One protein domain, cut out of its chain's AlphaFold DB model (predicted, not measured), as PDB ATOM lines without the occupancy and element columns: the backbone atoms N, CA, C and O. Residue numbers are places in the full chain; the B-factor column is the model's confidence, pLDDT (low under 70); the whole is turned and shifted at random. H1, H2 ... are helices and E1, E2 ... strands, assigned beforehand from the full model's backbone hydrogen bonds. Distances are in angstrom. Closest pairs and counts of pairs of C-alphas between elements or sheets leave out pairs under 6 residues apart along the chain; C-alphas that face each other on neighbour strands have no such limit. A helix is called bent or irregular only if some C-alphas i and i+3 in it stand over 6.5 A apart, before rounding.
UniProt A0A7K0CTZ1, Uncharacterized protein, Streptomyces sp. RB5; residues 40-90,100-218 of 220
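What this domain is: This is residues 40 to 90 and 100 to 218 of the 220 residues of an uncharacterized protein of Streptomyces sp. RB5 (UniProt A0A7K0CTZ1). A twisted antiparallel sheet of seven strands runs through the middle of the domain, with helices H1, H2 and H6 over one face and H4 over the other; H5 packs on H4 and only grazes the sheet. The long strands E3, E4 and E7 lie side by side, E6 and E5 follow beyond E7, and E1 and E2 pair with different parts of E3 on its other side, which leaves the sheet branched. The printed part has 170 residues with six named helices and seven named strands, in the order H1 H2 E1 E2 H3 E3 E4 H4 H5 E5 E6 E7 H6, and its class is mixed, helices and strands. It is compact, with a radius of gyration of the C-alphas of 14.7 A, and rounded, spanning 40 by 36 by 29 A.

Where its parts are: H1, residues 40 to 49, begins at C-alpha 40 (-43.806, 68.749, 91.036) and is 14.4 A long. H2 is residues 62 to 68, E1 residues 75 to 77, E2 residues 84 to 87 and H3 residues 100 to 103. E3, residues 105 to 114, is 28.6 A long and begins at C-alpha 105 (-42.837, 72.038, 99.666); E4, residues 117 to 126, is 29.2 A long. H4, residues 132 to 142, is 14.6 A long and irregular, with C-alphas 134 and 137 7.3 A apart. H5, residues 147 to 159, is 18.5 A long. E5 is residues 165 to 167, E6 residues 173 to 177, 13.4 A long, and E7 residues 184 to 191, 23.0 A long. H6, residues 204 to 216, is 18.5 A long and ends at C-alpha 216 (-33.953, 82.925, 82.295).

How they stand to each other: E3 and E4 form a hairpin, with N 110 and O 121 at 2.9 A. On the other side of E3 lie E1, with N 113 and O 76 at 2.8 A, and E2, with N 109 and O 85 at 2.8 A. E4 and E7 are antiparallel at 171 degrees, with N 122 and O 188 at 2.8 A. E5, E6 and E7 form a meander, each strand the antiparallel neighbour of the one before: N 166 and O 175 are at 2.8 A, and N 176 and O 187 are at 2.8 A. H1, at a height of 7.0 A over the sheet, lies over E2; its closest C-alphas to E2 are those of Ala 46 and Gly 86, 3.6 A apart. On the same face, H6 has a height of 7.5 A and runs slantwise to the strands, at 33 degrees to E6 on the local plane; the closest C-alphas are those of Ala 174 and Ser 208, 5.6 A apart. H2, on that face too, touches H6 at a steep tilt of 62 degrees, opposite ways, with the C-alphas of Ala 65 and Ile 210 5.1 A apart. On the opposite face H4 has a height of 8.7 A and runs along the strands, over E4 and E7. H4 and H5 form a helical hairpin, only just at a steep tilt of 37 degrees; their closest C-alphas, those of Ala 140 and Leu 150, are 6.4 A apart. H3 is only just at the sheet's level, with a height of 3.6 A. H1 and H6 are apart. In H1, H2, H5 and H6 every O i to N i+4 pair is within hydrogen-bond range; in H4 5 of 7 are, and H3 is too short for such a pair.

The domain as a whole: The two C-alphas farthest apart, those of Gly 73 and Ser 102, are 41.5 A apart. Residues 91 to 99 are not printed, and C-alphas 90 and 100 are 8.2 A apart across the cut. The links from H1 to H2 and from E7 to H6 are long, 12 residues each. The mean pLDDT of the printed part is 92.3; residues 193 to 198, in the link before H6, are under 70.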
ATOM      1  N   ASP A  40     -43.924  70.198  91.257       95.19
ATOM      2  CA  ASP A  40     -43.806  68.749  91.036       95.19
ATOM      3  C   ASP A  40     -42.444  68.356  90.467       95.19
ATOM      4  O   ASP A  40     -41.835  67.388  90.916       95.19
ATOM      5  N   ARG A  41     -41.909  69.143  89.530       95.31
ATOM      6  CA  ARG A  41     -40.579  68.871  88.988       95.31
ATOM      7  C   ARG A  41     -39.497  69.036  90.048       95.31
ATOM      8  O   ARG A  41     -38.577  68.224  90.096       95.31
ATOM      9  N   ILE A  42     -39.594  70.056  90.902       96.31
ATOM     10  CA  ILE A  42     -38.648  70.246  92.009       96.31
ATOM     11  C   ILE A  42     -38.735  69.068  92.984       96.31
ATOM     12  O   ILE A  42     -37.691  68.550  93.373       96.31
ATOM     13  N   ARG A  43     -39.939  68.571  93.307       96.12
ATOM     14  CA  ARG A  43     -40.111  67.344  94.110       96.12
ATOM     15  C   ARG A  43     -39.435  66.138  93.470       96.12
ATOM     16  O   ARG A  43     -38.689  65.433  94.144       96.12
ATOM     17  N   ASP A  44     -39.659  65.916  92.178       96.00
ATOM     18  CA  ASP A  44     -39.066  64.795  91.449       96.00
ATOM     19  C   ASP A  44     -37.535  64.858  91.435       96.00
ATOM     20  O   ASP A  44     -36.862  63.832  91.556       96.00
ATOM     21  N   LEU A  45     -36.970  66.057  91.270       96.00
ATOM     22  CA  LEU A  45     -35.525  66.274  91.304       96.00
ATOM     23  C   LEU A  45     -34.976  66.061  92.718       96.00
ATOM     24  O   LEU A  45     -34.031  65.291  92.882       96.00
ATOM     25  N   ALA A  46     -35.613  66.652  93.731       96.19
ATOM     26  CA  ALA A  46     -35.231  66.499  95.129       96.19
ATOM     27  C   ALA A  46     -35.287  65.030  95.583       96.19
ATOM     28  O   ALA A  46     -34.371  64.551  96.248       96.19
ATOM     29  N   ALA A  47     -36.299  64.269  95.155       95.19
ATOM     30  CA  ALA A  47     -36.415  62.840  95.442       95.19
ATOM     31  C   ALA A  47     -35.225  62.029  94.911       95.19
ATOM     32  O   ALA A  47     -34.755  61.108  95.579       95.19
ATOM     33  N   LYS A  48     -34.732  62.369  93.712       94.50
ATOM     34  CA  LYS A  48     -33.597  61.687  93.070       94.50
ATOM     35  C   LYS A  48     -32.261  62.017  93.732       94.50
ATOM     36  O   LYS A  48     -31.332  61.227  93.616       94.50
ATOM     37  N   THR A  49     -32.167  63.158  94.413       93.88
ATOM     38  CA  THR A  49     -30.923  63.667  95.014       93.88
ATOM     39  C   THR A  49     -30.967  63.737  96.539       93.88
ATOM     40  O   THR A  49     -30.076  64.327  97.149       93.88
ATOM     41  N   LYS A  50     -31.981  63.140  97.178       89.38
ATOM     42  CA  LYS A  50     -32.150  63.145  98.642       89.38
ATOM     43  C   LYS A  50     -30.984  62.489  99.390       89.38
ATOM     44  O   LYS A  50     -30.647  62.893 100.495       89.38
ATOM     45  N   ASP A  51     -30.351  61.499  98.762       88.50
ATOM     46  CA  ASP A  51     -29.207  60.763  99.311       88.50
ATOM     47  C   ASP A  51     -27.859  61.378  98.866       88.50
ATOM     48  O   ASP A  51     -26.797  60.784  99.067       88.50
ATOM     49  N   GLY A  52     -27.908  62.578  98.272       87.56
ATOM     50  CA  GLY A  52     -26.781  63.286  97.674       87.56
ATOM     51  C   GLY A  52     -26.567  62.936  96.200       87.56
ATOM     52  O   GLY A  52     -26.843  61.822  95.751       87.56
ATOM     53  N   ALA A  53     -26.054  63.897  95.435       90.81
ATOM     54  CA  ALA A  53     -25.546  63.676  94.083       90.81
ATOM     55  C   ALA A  53     -24.302  64.538  93.829       90.81
ATOM     56  O   ALA A  53     -24.086  65.562  94.479       90.81
ATOM     57  N   ASP A  54     -23.470  64.100  92.886       91.12
ATOM     58  CA  ASP A  54     -22.252  64.804  92.471       91.12
ATOM     59  C   ASP A  54     -22.493  65.828  91.350       91.12
ATOM     60  O   ASP A  54     -21.633  66.666  91.088       91.12
ATOM     61  N   THR A  55     -23.660  65.766  90.704       90.69
ATOM     62  CA  THR A  55     -24.010  66.571  89.533       90.69
ATOM     63  C   THR A  55     -25.410  67.143  89.695       90.69
ATOM     64  O   THR A  55     -26.352  66.401  89.986       90.69
ATOM     65  N   CYS A  56     -25.556  68.459  89.495       94.00
ATOM     66  CA  CYS A  56     -26.856  69.129  89.542       94.00
ATOM     67  C   CYS A  56     -27.792  68.515  88.487       94.00
ATOM     68  O   CYS A  56     -27.414  68.457  87.318       94.00
ATOM     69  N   PRO A  57     -29.002  68.054  88.854       93.81
ATOM     70  CA  PRO A  57     -29.913  67.389  87.920       93.81
ATOM     71  C   PRO A  57     -30.670  68.374  87.018       93.81
ATOM     72  O   PRO A  57     -31.519  67.968  86.227       93.81
ATOM     73  N   VAL A  58     -30.403  69.667  87.176       92.81
ATOM     74  CA  VAL A  58     -30.873  70.731  86.300       92.81
ATOM     75  C   VAL A  58     -29.639  71.316  85.621       92.81
ATOM     76  O   VAL A  58     -28.629  71.563  86.280       92.81
ATOM     77  N   ASP A  59     -29.723  71.545  84.316       90.75
ATOM     78  CA  ASP A  59     -28.591  71.975  83.492       90.75
ATOM     79  C   ASP A  59     -28.354  73.495  83.588       90.75
ATOM     80  O   ASP A  59     -28.387  74.208  82.585       90.75
ATOM     81  N   TRP A  60     -28.140  74.013  84.802       91.88
ATOM     82  CA  TRP A  60     -27.824  75.430  84.997       91.88
ATOM     83  C   TRP A  60     -26.447  75.737  84.415       91.88
ATOM     84  O   TRP A  60     -25.427  75.207  84.864       91.88
ATOM     85  N   ASP A  61     -26.392  76.673  83.477       95.12
ATOM     86  CA  ASP A  61     -25.143  77.224  82.977       95.12
ATOM     87  C   ASP A  61     -24.713  78.407  83.855       95.12
ATOM     88  O   ASP A  61     -24.857  79.582  83.497       95.12
ATOM     89  N   LEU A  62     -24.197  78.091  85.050       95.88
ATOM     90  CA  LEU A  62     -23.661  79.103  85.966       95.88
ATOM     91  C   LEU A  62     -22.458  79.834  85.358       95.88
ATOM     92  O   LEU A  62     -22.242  81.008  85.645       95.88
ATOM     93  N   VAL A  63     -21.681  79.167  84.501       96.75
ATOM     94  CA  VAL A  63     -20.524  79.780  83.842       96.75
ATOM     95  C   VAL A  63     -20.986  80.885  82.891       96.75
ATOM     96  O   VAL A  63     -20.443  81.991  82.933       96.75
ATOM     97  N   ALA A  64     -22.004  80.623  82.069       96.69
ATOM     98  CA  ALA A  64     -22.595  81.630  81.196       96.69
ATOM     99  C   ALA A  64     -23.261  82.757  81.993       96.69
ATOM    100  O   ALA A  64     -23.011  83.923  81.684       96.69
ATOM    101  N   ALA A  65     -24.029  82.436  83.039       97.75
ATOM    102  CA  ALA A  65     -24.676  83.435  83.892       97.75
ATOM    103  C   ALA A  65     -23.653  84.360  84.576       97.75
ATOM    104  O   ALA A  65     -23.762  85.585  84.507       97.75
ATOM    105  N   ALA A  66     -22.601  83.791  85.169       97.69
ATOM    106  CA  ALA A  66     -21.523  84.549  85.796       97.69
ATOM    107  C   ALA A  66     -20.776  85.424  84.780       97.69
ATOM    108  O   ALA A  66     -20.507  86.596  85.045       97.69
ATOM    109  N   LYS A  67     -20.503  84.900  83.580       97.81
ATOM    110  CA  LYS A  67     -19.886  85.677  82.500       97.81
ATOM    111  C   LYS A  67     -20.773  86.840  82.045       97.81
ATOM    112  O   LYS A  67     -20.257  87.935  81.832       97.81
ATOM    113  N   ALA A  68     -22.080  86.624  81.903       97.75
ATOM    114  CA  ALA A  68     -23.042  87.670  81.553       97.75
ATOM    115  C   ALA A  68     -23.135  88.754  82.642       97.75
ATOM    116  O   ALA A  68     -23.286  89.933  82.330       97.75
ATOM    117  N   ALA A  69     -22.936  88.374  83.907       97.88
ATOM    118  CA  ALA A  69     -22.807  89.290  85.035       97.88
ATOM    119  C   ALA A  69     -21.443  90.007  85.120       97.88
ATOM    120  O   ALA A  69     -21.233  90.830  86.008       97.88
ATOM    121  N   GLY A  70     -20.499  89.720  84.218       97.94
ATOM    122  CA  GLY A  70     -19.162  90.314  84.241       97.94
ATOM    123  C   GLY A  70     -18.264  89.764  85.352       97.94
ATOM    124  O   GLY A  70     -17.342  90.449  85.790       97.94
ATOM    125  N   VAL A  71     -18.532  88.552  85.840       97.31
ATOM    126  CA  VAL A  71     -17.623  87.844  86.747       97.31
ATOM    127  C   VAL A  71     -16.459  87.278  85.940       97.31
ATOM    128  O   VAL A  71     -16.641  86.506  84.998       97.31
ATOM    129  N   GLU A  72     -15.247  87.653  86.332       95.06
ATOM    130  CA  GLU A  72     -14.015  87.096  85.783       95.06
ATOM    131  C   GLU A  72     -13.502  85.939  86.648       95.06
ATOM    132  O   GLU A  72     -13.732  85.894  87.857       95.06
ATOM    133  N   GLY A  73     -12.752  85.024  86.030       93.75
ATOM    134  CA  GLY A  73     -12.054  83.949  86.731       93.75
ATOM    135  C   GLY A  73     -12.745  82.589  86.645       93.75
ATOM    136  O   GLY A  73     -13.304  82.225  85.611       93.75
ATOM    137  N   ARG A  74     -12.594  81.777  87.695       95.38
ATOM    138  CA  ARG A  74     -13.030  80.375  87.696       95.38
ATOM    139  C   ARG A  74     -14.452  80.275  88.226       95.38
ATOM    140  O   ARG A  74     -14.702  80.677  89.352       95.38
ATOM    141  N   VAL A  75     -15.331  79.645  87.458       96.50
ATOM    142  CA  VAL A  75     -16.690  79.281  87.870       96.50
ATOM    143  C   VAL A  75     -16.900  77.812  87.534       96.50
ATOM    144  O   VAL A  75     -16.490  77.371  86.459       96.50
ATOM    145  N   GLY A  76     -17.494  77.042  88.439       95.00
ATOM    146  CA  GLY A  76     -17.786  75.635  88.178       95.00
ATOM    147  C   GLY A  76     -18.561  74.954  89.302       95.00
ATOM    148  O   GLY A  76     -18.732  75.545  90.367       95.00
ATOM    149  N   PRO A  77     -19.044  73.724  89.074       93.94
ATOM    150  CA  PRO A  77     -19.710  72.944  90.109       93.94
ATOM    151  C   PRO A  77     -18.742  72.618  91.247       93.94
ATOM    152  O   PRO A  77     -17.549  72.386  91.019       93.94
ATOM    153  N   GLN A  78     -19.261  72.565  92.472       90.75
ATOM    154  CA  GLN A  78     -18.501  72.020  93.587       90.75
ATOM    155  C   GLN A  78     -18.400  70.498  93.409       90.75
ATOM    156  O   GLN A  78     -19.364  69.843  93.028       90.75
ATOM    157  N   ALA A  79     -17.234  69.914  93.681       86.88
ATOM    158  CA  ALA A  79     -17.061  68.465  93.604       86.88
ATOM    159  C   ALA A  79     -17.508  67.768  94.901       86.88
ATOM    160  O   ALA A  79     -17.318  68.288  96.003       86.88
ATOM    161  N   GLY A  80     -18.000  66.534  94.771       85.56
ATOM    162  CA  GLY A  80     -18.266  65.631  95.892       85.56
ATOM    163  C   GLY A  80     -19.741  65.276  96.062       85.56
ATOM    164  O   GLY A  80     -20.619  65.869  95.455       85.56
ATOM    165  N   LYS A  81     -20.005  64.290  96.922       77.81
ATOM    166  CA  LYS A  81     -21.346  63.719  97.152       77.81
ATOM    167  C   LYS A  81     -22.378  64.691  97.745       77.81
ATOM    168  O   LYS A  81     -23.565  64.402  97.711       77.81
ATOM    169  N   ASP A  82     -21.910  65.806  98.301       80.44
ATOM    170  CA  ASP A  82     -22.737  66.843  98.926       80.44
ATOM    171  C   ASP A  82     -22.871  68.081  98.020       80.44
ATOM    172  O   ASP A  82     -23.260  69.147  98.495       80.44
ATOM    173  N   ALA A  83     -22.496  67.960  96.737       90.75
ATOM    174  CA  ALA A  83     -22.636  69.025  95.747       90.75
ATOM    175  C   ALA A  83     -24.102  69.302  95.401       90.75
ATOM    176  O   ALA A  83     -24.431  70.394  94.951       90.75
ATOM    177  N   VAL A  84     -24.980  68.325  95.619       94.44
ATOM    178  CA  VAL A  84     -26.415  68.463  95.401       94.44
ATOM    179  C   VAL A  84     -27.171  67.863  96.564       94.44
ATOM    180  O   VAL A  84     -26.850  66.758  97.010       94.44
ATOM    181  N   LYS A  85     -28.202  68.568  97.023       94.56
ATOM    182  CA  LYS A  85     -29.093  68.096  98.081       94.56
ATOM    183  C   LYS A  85     -30.535  68.335  97.690       94.56
ATOM    184  O   LYS A  85     -30.910  69.442  97.318       94.56
ATOM    185  N   GLY A  86     -31.329  67.275  97.757       95.38
ATOM    186  CA  GLY A  86     -32.778  67.368  97.672       95.38
ATOM    187  C   GLY A  86     -33.399  67.258  99.056       95.38
ATOM    188  O   GLY A  86     -33.030  66.365  99.815       95.38
ATOM    189  N   GLU A  87     -34.364  68.116  99.361       94.38
ATOM    190  CA  GLU A  87     -35.188  68.008 100.561       94.38
ATOM    191  C   GLU A  87     -36.665  67.880 100.184       94.38
ATOM    192  O   GLU A  87     -37.181  68.557  99.288       94.38
ATOM    193  N   LEU A  88     -37.335  66.976 100.889       93.19
ATOM    194  CA  LEU A  88     -38.753  66.668 100.769       93.19
ATOM    195  C   LEU A  88     -39.373  66.654 102.170       93.19
ATOM    196  O   LEU A  88     -38.638  66.446 103.142       93.19
ATOM    197  N   PRO A  89     -40.706  66.794 102.279       88.81
ATOM    198  CA  PRO A  89     -41.417  66.513 103.518       88.81
ATOM    199  C   PRO A  89     -41.050  65.119 104.027       88.81
ATOM    200  O   PRO A  89     -40.936  64.185 103.225       88.81
ATOM    201  N   GLN A  90     -40.865  64.960 105.335       79.69
ATOM    202  CA  GLN A  90     -40.551  63.653 105.911       79.69
ATOM    203  C   GLN A  90     -41.849  62.875 106.187       79.69
ATOM    204  O   GLN A  90     -42.532  63.167 107.165       79.69
ATOM    205  N   LEU A 100     -41.743  71.981 105.281       90.44
ATOM    206  CA  LEU A 100     -41.949  71.457 103.930       90.44
ATOM    207  C   LEU A 100     -43.286  70.721 103.842       90.44
ATOM    208  O   LEU A 100     -44.021  70.926 102.881       90.44
ATOM    209  N   GLU A 101     -43.664  69.938 104.851       91.25
ATOM    210  CA  GLU A 101     -44.983  69.287 104.880       91.25
ATOM    211  C   GLU A 101     -46.124  70.321 104.876       91.25
ATOM    212  O   GLU A 101     -47.077  70.217 104.098       91.25
ATOM    213  N   SER A 102     -46.001  71.377 105.688       90.12
ATOM    214  CA  SER A 102     -47.052  72.394 105.845       90.12
ATOM    215  C   SER A 102     -47.360  73.183 104.562       90.12
ATOM    216  O   SER A 102     -48.511  73.569 104.321       90.12
ATOM    217  N   VAL A 103     -46.342  73.400 103.725       93.06
ATOM    218  CA  VAL A 103     -46.443  74.162 102.471       93.06
ATOM    219  C   VAL A 103     -46.550  73.269 101.242       93.06
ATOM    220  O   VAL A 103     -46.622  73.788 100.129       93.06
ATOM    221  N   ASP A 104     -46.586  71.946 101.434       93.56
ATOM    222  CA  ASP A 104     -46.446  70.976 100.351       93.56
ATOM    223  C   ASP A 104     -45.209  71.346  99.504       93.56
ATOM    224  O   ASP A 104     -45.293  71.710  98.333       93.56
ATOM    225  N   GLY A 105     -44.061  71.428 100.169       95.00
ATOM    226  CA  GLY A 105     -42.837  72.038  99.666       95.00
ATOM    227  C   GLY A 105     -41.825  71.040  99.127       95.00
ATOM    228  O   GLY A 105     -41.894  69.846  99.410       95.00
ATOM    229  N   ALA A 106     -40.860  71.543  98.369       96.88
ATOM    230  CA  ALA A 106     -39.627  70.840  98.041       96.88
ATOM    231  C   ALA A 106     -38.495  71.835  97.801       96.88
ATOM    232  O   ALA A 106     -38.729  72.965  97.357       96.88
ATOM    233  N   LEU A 107     -37.274  71.382  98.067       96.75
ATOM    234  CA  LEU A 107     -36.061  72.165  97.898       96.75
ATOM    235  C   LEU A 107     -35.005  71.342  97.160       96.75
ATOM    236  O   LEU A 107     -34.775  70.178  97.476       96.75
ATOM    237  N   LEU A 108     -34.340  71.967  96.196       97.25
ATOM    238  CA  LEU A 108     -33.152  71.441  95.539       97.25
ATOM    239  C   LEU A 108     -32.027  72.465  95.677       97.25
ATOM    240  O   LEU A 108     -32.163  73.589  95.202       97.25
ATOM    241  N   GLU A 109     -30.916  72.069  96.285       96.81
ATOM    242  CA  GLU A 109     -29.670  72.830  96.331       96.81
ATOM    243  C   GLU A 109     -28.671  72.241  95.331       96.81
ATOM    244  O   GLU A 109     -28.408  71.038  95.358       96.81
ATOM    245  N   CYS A 110     -28.065  73.093  94.506       97.06
ATOM    246  CA  CYS A 110     -26.877  72.773  93.721       97.06
ATOM    247  C   CYS A 110     -25.728  73.709  94.112       97.06
ATOM    248  O   CYS A 110     -25.854  74.930  94.006       97.06
ATOM    249  N   ALA A 111     -24.612  73.135  94.555       96.00
ATOM    250  CA  ALA A 111     -23.435  73.846  95.034       96.00
ATOM    251  C   ALA A 111     -22.393  74.057  93.927       96.00
ATOM    252  O   ALA A 111     -22.101  73.182  93.107       96.00
ATOM    253  N   TYR A 112     -21.778  75.230  93.959       95.81
ATOM    254  CA  TYR A 112     -20.819  75.730  92.988       95.81
ATOM    255  C   TYR A 112     -19.664  76.445  93.689       95.81
ATOM    256  O   TYR A 112     -19.720  76.781  94.874       95.81
ATOM    257  N   GLU A 113     -18.616  76.722  92.924       94.81
ATOM    258  CA  GLU A 113     -17.529  77.600  93.323       94.81
ATOM    259  C   GLU A 113     -17.349  78.729  92.305       94.81
ATOM    260  O   GLU A 113     -17.303  78.496  91.093       94.81
ATOM    261  N   ILE A 114     -17.191  79.951  92.811       94.81
ATOM    262  CA  ILE A 114     -16.856  81.149  92.038       94.81
ATOM    263  C   ILE A 114     -15.589  81.738  92.646       94.81
ATOM    264  O   ILE A 114     -15.577  82.175  93.788       94.81
ATOM    265  N   ASN A 115     -14.480  81.705  91.911       93.19
ATOM    266  CA  ASN A 115     -13.168  82.171  92.367       93.19
ATOM    267  C   ASN A 115     -12.710  81.562  93.710       93.19
ATOM    268  O   ASN A 115     -11.968  82.185  94.466       93.19
ATOM    269  N   GLY A 116     -13.118  80.317  93.983       90.31
ATOM    270  CA  GLY A 116     -12.828  79.604  95.233       90.31
ATOM    271  C   GLY A 116     -13.751  79.966  96.405       90.31
ATOM    272  O   GLY A 116     -13.578  79.438  97.501       90.31
ATOM    273  N   GLU A 117     -14.728  80.846  96.188       91.38
ATOM    274  CA  GLU A 117     -15.837  81.116  97.099       91.38
ATOM    275  C   GLU A 117     -16.984  80.142  96.826       91.38
ATOM    276  O   GLU A 117     -17.276  79.833  95.671       91.38
ATOM    277  N   LYS A 118     -17.649  79.667  97.883       92.62
ATOM    278  CA  LYS A 118     -18.842  78.832  97.740       92.62
ATOM    279  C   LYS A 118     -20.018  79.661  97.242       92.62
ATOM    280  O   LYS A 118     -20.243  80.777  97.710       92.62
ATOM    281  N   ALA A 119     -20.785  79.070  96.344       95.12
ATOM    282  CA  ALA A 119     -22.073  79.577  95.920       95.12
ATOM    283  C   ALA A 119     -23.068  78.419  95.850       95.12
ATOM    284  O   ALA A 119     -22.687  77.292  95.543       95.12
ATOM    285  N   SER A 120     -24.339  78.696  96.101       96.25
ATOM    286  CA  SER A 120     -25.409  77.711  95.970       96.25
ATOM    287  C   SER A 120     -26.550  78.303  95.163       96.25
ATOM    288  O   SER A 120     -26.886  79.482  95.279       96.25
ATOM    289  N   VAL A 121     -27.156  77.461  94.340       97.38
ATOM    290  CA  VAL A 121     -28.405  77.746  93.648       97.38
ATOM    291  C   VAL A 121     -29.477  76.874  94.276       97.38
ATOM    292  O   VAL A 121     -29.359  75.650  94.272       97.38
ATOM    293  N   PHE A 122     -30.518  77.508  94.796       97.69
ATOM    294  CA  PHE A 122     -31.686  76.842  95.348       97.69
ATOM    295  C   PHE A 122     -32.856  76.969  94.381       97.69
ATOM    296  O   PHE A 122     -33.188  78.074  93.954       97.69
ATOM    297  N   ALA A 123     -33.502  75.848  94.076       97.12
ATOM    298  CA  ALA A 123     -34.829  75.815  93.482       97.12
ATOM    299  C   ALA A 123     -35.824  75.341  94.542       97.12
ATOM    300  O   ALA A 123     -35.707  74.235  95.069       97.12
ATOM    301  N   SER A 124     -36.798  76.191  94.843       96.94
ATOM    302  CA  SER A 124     -37.782  75.985  95.903       96.94
ATOM    303  C   SER A 124     -39.178  76.022  95.311       96.94
ATOM    304  O   SER A 124     -39.527  76.984  94.629       96.94
ATOM    305  N   GLY A 125     -39.987  75.008  95.596       96.56
ATOM    306  CA  GLY A 125     -41.390  74.958  95.193       96.56
ATOM    307  C   GLY A 125     -42.299  74.789  96.400       96.56
ATOM    308  O   GLY A 125     -41.992  73.985  97.274       96.56
ATOM    309  N   ALA A 126     -43.415  75.512  96.443       96.81
ATOM    310  CA  ALA A 126     -44.445  75.367  97.467       96.81
ATOM    311  C   ALA A 126     -45.828  75.254  96.819       96.81
ATOM    312  O   ALA A 126     -46.289  76.173  96.140       96.81
ATOM    313  N   GLY A 127     -46.514  74.134  97.060       95.81
ATOM    314  CA  GLY A 127     -47.904  73.952  96.632       95.81
ATOM    315  C   GLY A 127     -48.882  74.853  97.398       95.81
ATOM    316  O   GLY A 127     -49.981  75.135  96.920       95.81
ATOM    317  N   LYS A 128     -48.495  75.327  98.591       93.75
ATOM    318  CA  LYS A 128     -49.273  76.239  99.441       93.75
ATOM    319  C   LYS A 128     -48.381  77.324 100.034       93.75
ATOM    320  O   LYS A 128     -47.284  77.058 100.503       93.75
ATOM    321  N   GLY A 129     -48.894  78.547 100.133       93.75
ATOM    322  CA  GLY A 129     -48.128  79.650 100.715       93.75
ATOM    323  C   GLY A 129     -47.052  80.165  99.759       93.75
ATOM    324  O   GLY A 129     -47.329  80.346  98.579       93.75
ATOM    325  N   ARG A 130     -45.862  80.479 100.283       94.50
ATOM    326  CA  ARG A 130     -44.766  81.095  99.519       94.50
ATOM    327  C   ARG A 130     -43.496  80.276  99.656       94.50
ATOM    328  O   ARG A 130     -43.059  80.026 100.779       94.50
ATOM    329  N   ALA A 131     -42.870  79.936  98.538       95.81
ATOM    330  CA  ALA A 131     -41.649  79.144  98.507       95.81
ATOM    331  C   ALA A 131     -40.464  79.878  99.150       95.81
ATOM    332  O   ALA A 131     -39.652  79.249  99.829       95.81
ATOM    333  N   THR A 132     -40.407  81.213  99.062       94.88
ATOM    334  CA  THR A 132     -39.362  82.012  99.732       94.88
ATOM    335  C   THR A 132     -39.337  81.808 101.247       94.88
ATOM    336  O   THR A 132     -38.270  81.885 101.851       94.88
ATOM    337  N   ASN A 133     -40.479  81.500 101.876       94.62
ATOM    338  CA  ASN A 133     -40.536  81.293 103.326       94.62
ATOM    339  C   ASN A 133     -39.666  80.114 103.783       94.62
ATOM    340  O   ASN A 133     -39.147  80.148 104.896       94.62
ATOM    341  N   MET A 134     -39.469  79.113 102.919       94.06
ATOM    342  CA  MET A 134     -38.624  77.948 103.200       94.06
ATOM    343  C   MET A 134     -37.138  78.325 103.294       94.06
ATOM    344  O   MET A 134     -36.379  77.680 104.006       94.06
ATOM    345  N   LEU A 135     -36.729  79.405 102.620       94.44
ATOM    346  CA  LEU A 135     -35.341  79.867 102.572       94.44
ATOM    347  C   LEU A 135     -35.027  80.981 103.575       94.44
ATOM    348  O   LEU A 135     -33.863  81.345 103.729       94.44
ATOM    349  N   LEU A 136     -36.021  81.518 104.291       94.56
ATOM    350  CA  LEU A 136     -35.788  82.597 105.258       94.56
ATOM    351  C   LEU A 136     -34.760  82.233 106.343       94.56
ATOM    352  O   LEU A 136     -33.916  83.084 106.622       94.56
ATOM    353  N   PRO A 137     -34.745  81.017 106.932       93.12
ATOM    354  CA  PRO A 137     -33.705  80.651 107.896       93.12
ATOM    355  C   PRO A 137     -32.296  80.666 107.289       93.12
ATOM    356  O   PRO A 137     -31.365  81.178 107.910       93.12
ATOM    357  N   LEU A 138     -32.145  80.162 106.058       91.88
ATOM    358  CA  LEU A 138     -30.875  80.179 105.332       91.88
ATOM    359  C   LEU A 138     -30.420  81.610 105.035       91.88
ATOM    360  O   LEU A 138     -29.256  81.942 105.251       91.88
ATOM    361  N   ILE A 139     -31.333  82.461 104.566       92.31
ATOM    362  CA  ILE A 139     -31.063  83.873 104.279       92.31
ATOM    363  C   ILE A 139     -30.676  84.608 105.562       92.31
ATOM    364  O   ILE A 139     -29.703  85.353 105.568       92.31
ATOM    365  N   ALA A 140     -31.377  84.362 106.668       93.25
ATOM    366  CA  ALA A 140     -31.045  84.952 107.958       93.25
ATOM    367  C   ALA A 140     -29.638  84.564 108.425       93.25
ATOM    368  O   ALA A 140     -28.907  85.417 108.924       93.25
ATOM    369  N   ALA A 141     -29.265  83.293 108.249       90.31
ATOM    370  CA  ALA A 141     -27.951  82.786 108.622       90.31
ATOM    371  C   ALA A 141     -26.835  83.306 107.702       90.31
ATOM    372  O   ALA A 141     -25.782  83.697 108.192       90.31
ATOM    373  N   THR A 142     -27.064  83.316 106.390       87.44
ATOM    374  CA  THR A 142     -26.041  83.679 105.395       87.44
ATOM    375  C   THR A 142     -25.827  85.184 105.315       87.44
ATOM    376  O   THR A 142     -24.698  85.649 105.222       87.44
ATOM    377  N   ASP A 143     -26.912  85.949 105.403       88.25
ATOM    378  CA  ASP A 143     -26.893  87.404 105.306       88.25
ATOM    379  C   ASP A 143     -26.840  88.061 106.701       88.25
ATOM    380  O   ASP A 143     -26.960  89.274 106.810       88.25
ATOM    381  N   GLU A 144     -26.673  87.280 107.778       89.88
ATOM    382  CA  GLU A 144     -26.608  87.734 109.181       89.88
ATOM    383  C   GLU A 144     -27.736  88.718 109.563       89.88
ATOM    384  O   GLU A 144     -27.535  89.749 110.221       89.88
ATOM    385  N   LEU A 145     -28.961  88.425 109.121       89.56
ATOM    386  CA  LEU A 145     -30.097  89.323 109.308       89.56
ATOM    387  C   LEU A 145     -30.741  89.151 110.679       89.56
ATOM    388  O   LEU A 145     -31.212  88.080 111.057       89.56
ATOM    389  N   GLY A 146     -30.888  90.270 111.386       93.12
ATOM    390  CA  GLY A 146     -31.827  90.355 112.499       93.12
ATOM    391  C   GLY A 146     -33.284  90.229 112.027       93.12
ATOM    392  O   GLY A 146     -33.621  90.589 110.897       93.12
ATOM    393  N   MET A 147     -34.169  89.806 112.934       94.12
ATOM    394  CA  MET A 147     -35.583  89.504 112.647       94.12
ATOM    395  C   MET A 147     -36.339  90.625 111.910       94.12
ATOM    396  O   MET A 147     -37.134  90.349 111.020       94.12
ATOM    397  N   SER A 148     -36.073  91.896 112.237       96.06
ATOM    398  CA  SER A 148     -36.724  93.041 111.575       96.06
ATOM    399  C   SER A 148     -36.382  93.125 110.080       96.06
ATOM    400  O   SER A 148     -37.275  93.255 109.245       96.06
ATOM    401  N   LYS A 149     -35.097  92.969 109.726       95.81
ATOM    402  CA  LYS A 149     -34.654  92.980 108.323       95.81
ATOM    403  C   LYS A 149     -35.152  91.749 107.572       95.81
ATOM    404  O   LYS A 149     -35.578  91.875 106.432       95.81
ATOM    405  N   LEU A 150     -35.136  90.586 108.226       95.75
ATOM    406  CA  LEU A 150     -35.664  89.356 107.645       95.75
ATOM    407  C   LEU A 150     -37.169  89.467 107.349       95.75
ATOM    408  O   LEU A 150     -37.609  89.064 106.278       95.75
ATOM    409  N   SER A 151     -37.951  90.055 108.262       96.38
ATOM    410  CA  SER A 151     -39.385  90.284 108.052       96.38
ATOM    411  C   SER A 151     -39.651  91.256 106.904       96.38
ATOM    412  O   SER A 151     -40.555  91.006 106.111       96.38
ATOM    413  N   ALA A 152     -38.880  92.344 106.804       96.88
ATOM    414  CA  ALA A 152     -39.006  93.292 105.698       96.88
ATOM    415  C   ALA A 152     -38.686  92.617 104.355       96.88
ATOM    416  O   ALA A 152     -39.461  92.730 103.409       96.88
ATOM    417  N   TYR A 153     -37.609  91.828 104.308       96.25
ATOM    418  CA  TYR A 153     -37.254  91.034 103.136       96.25
ATOM    419  C   TYR A 153     -38.361  90.042 102.748       96.25
ATOM    420  O   TYR A 153     -38.742  89.971 101.585       96.25
ATOM    421  N   ALA A 154     -38.926  89.304 103.710       95.62
ATOM    422  CA  ALA A 154     -40.017  88.365 103.450       95.62
ATOM    423  C   ALA A 154     -41.274  89.065 102.896       95.62
ATOM    424  O   ALA A 154     -41.942  88.546 102.001       95.62
ATOM    425  N   GLU A 155     -41.591  90.258 103.407       96.50
ATOM    426  CA  GLU A 155     -42.706  91.067 102.920       96.50
ATOM    427  C   GLU A 155     -42.469  91.562 101.485       96.50
ATOM    428  O   GLU A 155     -43.375  91.486 100.653       96.50
ATOM    429  N   GLU A 156     -41.260  92.038 101.179       97.00
ATOM    430  CA  GLU A 156     -40.872  92.477  99.835       97.00
ATOM    431  C   GLU A 156     -40.858  91.317  98.840       97.00
ATOM    432  O   GLU A 156     -41.464  91.423  97.773       97.00
ATOM    433  N   ALA A 157     -40.283  90.173  99.220       94.44
ATOM    434  CA  ALA A 157     -40.320  88.952  98.422       94.44
ATOM    435  C   ALA A 157     -41.759  88.525  98.127       94.44
ATOM    436  O   ALA A 157     -42.070  88.061  97.034       94.44
ATOM    437  N   GLY A 158     -42.670  88.740  99.080       91.62
ATOM    438  CA  GLY A 158     -44.081  88.448  98.894       91.62
ATOM    439  C   GLY A 158     -44.810  89.377  97.910       91.62
ATOM    440  O   GLY A 158     -45.895  89.037  97.426       91.62
ATOM    441  N   LYS A 159     -44.248  90.550  97.624       94.50
ATOM    442  CA  LYS A 159     -44.794  91.530  96.674       94.50
ATOM    443  C   LYS A 159     -44.098  91.478  95.314       94.50
ATOM    444  O   LYS A 159     -44.629  92.045  94.361       94.50
ATOM    445  N   ALA A 160     -42.934  90.836  95.233       93.94
ATOM    446  CA  ALA A 160     -42.180  90.691  94.000       93.94
ATOM    447  C   ALA A 160     -43.007  89.946  92.939       93.94
ATOM    448  O   ALA A 160     -43.619  88.906  93.207       93.94
ATOM    449  N   GLY A 161     -43.044  90.512  91.733       92.94
ATOM    450  CA  GLY A 161     -43.657  89.866  90.579       92.94
ATOM    451  C   GLY A 161     -42.775  88.747  90.031       92.94
ATOM    452  O   GLY A 161     -41.607  88.613  90.396       92.94
ATOM    453  N   GLU A 162     -43.328  87.964  89.114       94.00
ATOM    454  CA  GLU A 162     -42.555  86.996  88.333       94.00
ATOM    455  C   GLU A 162     -41.397  87.693  87.598       94.00
ATOM    456  O   GLU A 162     -41.509  88.850  87.179       94.00
ATOM    457  N   GLY A 163     -40.252  87.016  87.511       93.38
ATOM    458  CA  GLY A 163     -39.016  87.529  86.915       93.38
ATOM    459  C   GLY A 163     -38.333  88.656  87.698       93.38
ATOM    460  O   GLY A 163     -37.238  89.074  87.331       93.38
ATOM    461  N   SER A 164     -38.935  89.154  88.783       93.44
ATOM    462  CA  SER A 164     -38.331  90.214  89.592       93.44
ATOM    463  C   SER A 164     -37.247  89.639  90.500       93.44
ATOM    464  O   SER A 164     -37.511  88.739  91.296       93.44
ATOM    465  N   VAL A 165     -36.039  90.192  90.395       96.88
ATOM    466  CA  VAL A 165     -34.914  89.867  91.276       96.88
ATOM    467  C   VAL A 165     -35.014  90.699  92.552       96.88
ATOM    468  O   VAL A 165     -35.127  91.924  92.494       96.88
ATOM    469  N   LEU A 166     -34.932  90.041  93.704       97.69
ATOM    470  CA  LEU A 166     -34.844  90.676  95.012       97.69
ATOM    471  C   LEU A 166     -33.529  90.295  95.693       97.69
ATOM    472  O   LEU A 166     -33.299  89.123  95.990       97.69
ATOM    473  N   LEU A 167     -32.690  91.290  95.969       96.88
ATOM    474  CA  LEU A 167     -31.469  91.126  96.755       96.88
ATOM    475  C   LEU A 167     -31.761  91.104  98.255       96.88
ATOM    476  O   LEU A 167     -32.640  91.814  98.747       96.88
ATOM    477  N   THR A 168     -30.965  90.343  99.000       95.44
ATOM    478  CA  THR A 168     -30.922  90.452 100.458       95.44
ATOM    479  C   THR A 168     -30.247  91.760 100.894       95.44
ATOM    480  O   THR A 168     -29.424  92.304 100.157       95.44
ATOM    481  N   PRO A 169     -30.541  92.288 102.099       93.25
ATOM    482  CA  PRO A 169     -29.989  93.562 102.563       93.25
ATOM    483  C   PRO A 169     -28.456  93.661 102.575       93.25
ATOM    484  O   PRO A 169     -27.931  94.754 102.359       93.25
ATOM    485  N   ASN A 170     -27.734  92.565 102.836       91.12
ATOM    486  CA  ASN A 170     -26.269  92.540 102.761       91.12
ATOM    487  C   ASN A 170     -25.741  91.971 101.426       91.12
ATOM    488  O   ASN A 170     -24.530  91.840 101.256       91.12
ATOM    489  N   ASN A 171     -26.626  91.755 100.446       93.62
ATOM    490  CA  ASN A 171     -26.341  91.364  99.061       93.62
ATOM    491  C   ASN A 171     -25.653  90.002  98.899       93.62
ATOM    492  O   ASN A 171     -24.994  89.770  97.888       93.62
ATOM    493  N   THR A 172     -25.785  89.105  99.877       93.12
ATOM    494  CA  THR A 172     -25.223  87.748  99.780       93.12
ATOM    495  C   THR A 172     -26.120  86.792  99.004       93.12
ATOM    496  O   THR A 172     -25.639  85.761  98.535       93.12
ATOM    497  N   ALA A 173     -27.399  87.125  98.817       95.31
ATOM    498  CA  ALA A 173     -28.309  86.331  98.011       95.31
ATOM    499  C   ALA A 173     -29.249  87.188  97.157       95.31
ATOM    500  O   ALA A 173     -29.582  88.321  97.503       95.31
ATOM    501  N   ALA A 174     -29.702  86.607  96.052       97.56
ATOM    502  CA  ALA A 174     -30.736  87.147  95.183       97.56
ATOM    503  C   ALA A 174     -31.801  86.077  94.928       97.56
ATOM    504  O   ALA A 174     -31.476  84.950  94.560       97.56
ATOM    505  N   THR A 175     -33.071  86.431  95.123       97.75
ATOM    506  CA  THR A 175     -34.220  85.557  94.860       97.75
ATOM    507  C   THR A 175     -35.012  86.067  93.667       97.75
ATOM    508  O   THR A 175     -35.311  87.255  93.590       97.75
ATOM    509  N   VAL A 176     -35.380  85.168  92.762       97.62
ATOM    510  CA  VAL A 176     -36.239  85.435  91.609       97.62
ATOM    511  C   VAL A 176     -37.470  84.556  91.709       97.62
ATOM    512  O   VAL A 176     -37.364  83.340  91.885       97.62
ATOM    513  N   ARG A 177     -38.648  85.165  91.582       96.12
ATOM    514  CA  ARG A 177     -39.900  84.419  91.462       96.12
ATOM    515  C   ARG A 177     -40.054  83.928  90.029       96.12
ATOM    516  O   ARG A 177     -40.036  84.739  89.106       96.12
ATOM    517  N   LEU A 178     -40.170  82.620  89.841       94.81
ATOM    518  CA  LEU A 178     -40.399  82.024  88.525       94.81
ATOM    519  C   LEU A 178     -41.903  82.023  88.205       94.81
ATOM    520  O   LEU A 178     -42.706  82.175  89.130       94.81
ATOM    521  N   PRO A 179     -42.299  81.870  86.928       91.50
ATOM    522  CA  PRO A 179     -43.707  81.777  86.569       91.50
ATOM    523  C   PRO A 179     -44.436  80.667  87.321       91.50
ATOM    524  O   PRO A 179     -43.901  79.571  87.512       91.50
ATOM    525  N   GLU A 180     -45.667  80.947  87.741       82.19
ATOM    526  CA  GLU A 180     -46.466  79.977  88.486       82.19
ATOM    527  C   GLU A 180     -46.773  78.733  87.636       82.19
ATOM    528  O   GLU A 180     -47.457  78.788  86.611       82.19
ATOM    529  N   ASN A 181     -46.311  77.572  88.102       79.50
ATOM    530  CA  ASN A 181     -46.598  76.283  87.483       79.50
ATOM    531  C   ASN A 181     -46.905  75.240  88.565       79.50
ATOM    532  O   ASN A 181     -46.016  74.565  89.089       79.50
ATOM    533  N   GLY A 182     -48.182  75.162  88.946       83.62
ATOM    534  CA  GLY A 182     -48.660  74.258  89.999       83.62
ATOM    535  C   GLY A 182     -48.380  74.727  91.434       83.62
ATOM    536  O   GLY A 182     -48.627  73.968  92.367       83.62
ATOM    537  N   GLY A 183     -47.889  75.955  91.623       92.81
ATOM    538  CA  GLY A 183     -47.633  76.568  92.928       92.81
ATOM    539  C   GLY A 183     -46.638  77.726  92.843       92.81
ATOM    540  O   GLY A 183     -46.297  78.173  91.746       92.81
ATOM    541  N   ASP A 184     -46.175  78.203  93.999       95.88
ATOM    542  CA  ASP A 184     -45.147  79.242  94.076       95.88
ATOM    543  C   ASP A 184     -43.769  78.609  93.873       95.88
ATOM    544  O   ASP A 184     -43.420  77.647  94.561       95.88
ATOM    545  N   VAL A 185     -42.991  79.133  92.926       96.25
ATOM    546  CA  VAL A 185     -41.650  78.636  92.615       96.25
ATOM    547  C   VAL A 185     -40.671  79.795  92.659       96.25
ATOM    548  O   VAL A 185     -40.881  80.835  92.033       96.25
ATOM    549  N   VAL A 186     -39.576  79.612  93.391       97.06
ATOM    550  CA  VAL A 186     -38.503  80.599  93.462       97.06
ATOM    551  C   VAL A 186     -37.147  79.965  93.227       97.06
ATOM    552  O   VAL A 186     -36.886  78.816  93.585       97.06
ATOM    553  N   LEU A 187     -36.284  80.768  92.631       97.62
ATOM    554  CA  LEU A 187     -34.869  80.522  92.451       97.62
ATOM    555  C   LEU A 187     -34.122  81.458  93.382       97.62
ATOM    556  O   LEU A 187     -34.339  82.664  93.324       97.62
ATOM    557  N   THR A 188     -33.219  80.934  94.200       97.81
ATOM    558  CA  THR A 188     -32.362  81.768  95.044       97.81
ATOM    559  C   THR A 188     -30.906  81.434  94.785       97.81
ATOM    560  O   THR A 188     -30.463  80.314  95.016       97.81
ATOM    561  N   PHE A 189     -30.153  82.421  94.315       97.81
ATOM    562  CA  PHE A 189     -28.702  82.355  94.229       97.81
ATOM    563  C   PHE A 189     -28.107  82.915  95.520       97.81
ATOM    564  O   PHE A 189     -28.468  84.016  95.933       97.81
ATOM    565  N   VAL A 190     -27.220  82.160  96.158       95.94
ATOM    566  CA  VAL A 190     -26.576  82.504  97.430       95.94
ATOM    567  C   VAL A 190     -25.065  82.429  97.260       95.94
ATOM    568  O   VAL A 190     -24.545  81.501  96.646       95.94
ATOM    569  N   THR A 191     -24.360  83.395  97.834       93.00
ATOM    570  CA  THR A 191     -22.901  83.516  97.818       93.00
ATOM    571  C   THR A 191     -22.368  83.596  99.238       93.00
ATOM    572  O   THR A 191     -23.060  84.050 100.151       93.00
ATOM    573  N   GLY A 192     -21.123  83.172  99.419       80.56
ATOM    574  CA  GLY A 192     -20.391  83.351 100.661       80.56
ATOM    575  C   GLY A 192     -20.118  82.059 101.425       80.56
ATOM    576  O   GLY A 192     -20.652  80.979 101.176       80.56
ATOM    577  N   SER A 193     -19.213  82.188 102.390       59.97
ATOM    578  CA  SER A 193     -18.914  81.163 103.388       59.97
ATOM    579  C   SER A 193     -19.752  81.435 104.635       59.97
ATOM    580  O   SER A 193     -19.935  82.586 105.005       59.97
ATOM    581  N   THR A 194     -20.126  80.398 105.392       50.56
ATOM    582  CA  THR A 194     -20.731  80.518 106.738       50.56
ATOM    583  C   THR A 194     -19.768  81.103 107.796       50.56
ATOM    584  O   THR A 194     -19.890  80.811 108.985       50.56
ATOM    585  N   ARG A 195     -18.727  81.834 107.379       49.34
ATOM    586  CA  ARG A 195     -17.748  82.480 108.258       49.34
ATOM    587  C   ARG A 195     -18.037  83.973 108.249       49.34
ATOM    588  O   ARG A 195     -17.991  84.584 107.189       49.34
ATOM    589  N   ALA A 196     -18.271  84.523 109.435       49.62
ATOM    590  CA  ALA A 196     -18.721  85.897 109.660       49.62
ATOM    591  C   ALA A 196     -17.790  87.009 109.122       49.62
ATOM    592  O   ALA A 196     -18.141  88.185 109.134       49.62
ATOM    593  N   ASP A 197     -16.578  86.677 108.669       54.69
ATOM    594  CA  ASP A 197     -15.590  87.619 108.136       54.69
ATOM    595  C   ASP A 197     -15.371  87.513 106.616       54.69
ATOM    596  O   ASP A 197     -14.675  88.350 106.031       54.69
ATOM    597  N   ALA A 198     -15.969  86.521 105.952       62.09
ATOM    598  CA  ALA A 198     -15.793  86.304 104.523       62.09
ATOM    599  C   ALA A 198     -16.748  87.197 103.719       62.09
ATOM    600  O   ALA A 198     -17.901  86.847 103.483       62.09
ATOM    601  N   LYS A 199     -16.262  88.360 103.271       70.88
ATOM    602  CA  LYS A 199     -16.981  89.167 102.275       70.88
ATOM    603  C   LYS A 199     -16.996  88.432 100.941       70.88
ATOM    604  O   LYS A 199     -15.941  87.968 100.506       70.88
ATOM    605  N   SER A 200     -18.162  88.380 100.297       84.31
ATOM    606  CA  SER A 200     -18.250  87.870  98.933       84.31
ATOM    607  C   SER A 200     -17.334  88.666  98.005       84.31
ATOM    608  O   SER A 200     -17.162  89.881  98.149       84.31
ATOM    609  N   SER A 201     -16.726  87.959  97.062       88.69
ATOM    610  CA  SER A 201     -15.982  88.533  95.947       88.69
ATOM    611  C   SER A 201     -16.896  89.180  94.903       88.69
ATOM    612  O   SER A 201     -16.405  89.948  94.073       88.69
ATOM    613  N   LEU A 202     -18.202  88.900  94.952       93.81
ATOM    614  CA  LEU A 202     -19.182  89.419  94.009       93.81
ATOM    615  C   LEU A 202     -19.776  90.754  94.463       93.81
ATOM    616  O   LEU A 202     -20.028  90.997  95.644       93.81
ATOM    617  N   THR A 203     -20.021  91.637  93.497       95.50
ATOM    618  CA  THR A 203     -20.773  92.873  93.720       95.50
ATOM    619  C   THR A 203     -22.279  92.585  93.801       95.50
ATOM    620  O   THR A 203     -22.745  91.590  93.241       95.50
ATOM    621  N   PRO A 204     -23.083  93.467  94.421       95.69
ATOM    622  CA  PRO A 204     -24.542  93.316  94.433       95.69
ATOM    623  C   PRO A 204     -25.161  93.174  93.032       95.69
ATOM    624  O   PRO A 204     -26.056  92.353  92.820       95.69
ATOM    625  N   ASP A 205     -24.636  93.925  92.058       97.75
ATOM    626  CA  ASP A 205     -25.069  93.854  90.660       97.75
ATOM    627  C   ASP A 205     -24.740  92.488  90.042       97.75
ATOM    628  O   ASP A 205     -25.562  91.926  89.321       97.75
ATOM    629  N   GLN A 206     -23.574  91.915  90.364       97.75
ATOM    630  CA  GLN A 206     -23.195  90.574  89.913       97.75
ATOM    631  C   GLN A 206     -24.113  89.501  90.501       97.75
ATOM    632  O   GLN A 206     -24.582  88.639  89.762       97.75
ATOM    633  N   VAL A 207     -24.413  89.567  91.802       97.31
ATOM    634  CA  VAL A 207     -25.323  88.619  92.470       97.31
ATOM    635  C   VAL A 207     -26.720  88.678  91.847       97.31
ATOM    636  O   VAL A 207     -27.281  87.640  91.496       97.31
ATOM    637  N   SER A 208     -27.249  89.887  91.631       97.62
ATOM    638  CA  SER A 208     -28.541  90.082  90.960       97.62
ATOM    639  C   SER A 208     -28.549  89.518  89.548       97.62
ATOM    640  O   SER A 208     -29.456  88.774  89.180       97.62
ATOM    641  N   ARG A 209     -27.529  89.863  88.753       98.00
ATOM    642  CA  ARG A 209     -27.484  89.495  87.342       98.00
ATOM    643  C   ARG A 209     -27.299  87.996  87.155       98.00
ATOM    644  O   ARG A 209     -27.926  87.431  86.272       98.00
ATOM    645  N   ILE A 210     -26.513  87.335  88.008       98.12
ATOM    646  CA  ILE A 210     -26.419  85.870  88.002       98.12
ATOM    647  C   ILE A 210     -27.794  85.254  88.249       98.12
ATOM    648  O   ILE A 210     -28.211  84.397  87.478       98.12
ATOM    649  N   ALA A 211     -28.514  85.697  89.283       97.75
ATOM    650  CA  ALA A 211     -29.835  85.153  89.591       97.75
ATOM    651  C   ALA A 211     -30.837  85.360  88.440       97.75
ATOM    652  O   ALA A 211     -31.588  84.445  88.118       97.75
ATOM    653  N   GLU A 212     -30.811  86.530  87.793       97.19
ATOM    654  CA  GLU A 212     -31.631  86.845  86.615       97.19
ATOM    655  C   GLU A 212     -31.326  85.914  85.430       97.19
ATOM    656  O   GLU A 212     -32.233  85.308  84.861       97.19
ATOM    657  N   GLU A 213     -30.047  85.767  85.076       97.00
ATOM    658  CA  GLU A 213     -29.607  84.936  83.949       97.00
ATOM    659  C   GLU A 213     -29.926  83.461  84.186       97.00
ATOM    660  O   GLU A 213     -30.379  82.762  83.283       97.00
ATOM    661  N   LEU A 214     -29.743  82.991  85.419       96.38
ATOM    662  CA  LEU A 214     -30.116  81.643  85.811       96.38
ATOM    663  C   LEU A 214     -31.638  81.427  85.753       96.38
ATOM    664  O   LEU A 214     -32.087  80.395  85.261       96.38
ATOM    665  N   ALA A 215     -32.441  82.400  86.197       95.12
ATOM    666  CA  ALA A 215     -33.900  82.331  86.091       95.12
ATOM    667  C   ALA A 215     -34.358  82.247  84.632       95.12
ATOM    668  O   ALA A 215     -35.257  81.470  84.313       95.12
ATOM    669  N   GLY A 216     -33.693  82.975  83.733       94.12
ATOM    670  CA  GLY A 216     -33.953  82.925  82.295       94.12
ATOM    671  C   GLY A 216     -33.723  81.552  81.649       94.12
ATOM    672  O   GLY A 216     -34.306  81.276  80.606       94.12
ATOM    673  N   GLN A 217     -32.929  80.669  82.264       93.38
ATOM    674  CA  GLN A 217     -32.661  79.315  81.748       93.38
ATOM    675  C   GLN A 217     -33.792  78.319  82.041       93.38
ATOM    676  O   GLN A 217     -33.874  77.270  81.404       93.38
ATOM    677  N   VAL A 218     -34.653  78.630  83.014       88.00
ATOM    678  CA  VAL A 218     -35.696  77.724  83.531       88.00
ATOM    679  C   VAL A 218     -37.087  78.368  83.583       88.00
ATOM    680  O   VAL A 218     -38.048  77.737  84.024       88.00
TER     681      VAL A 218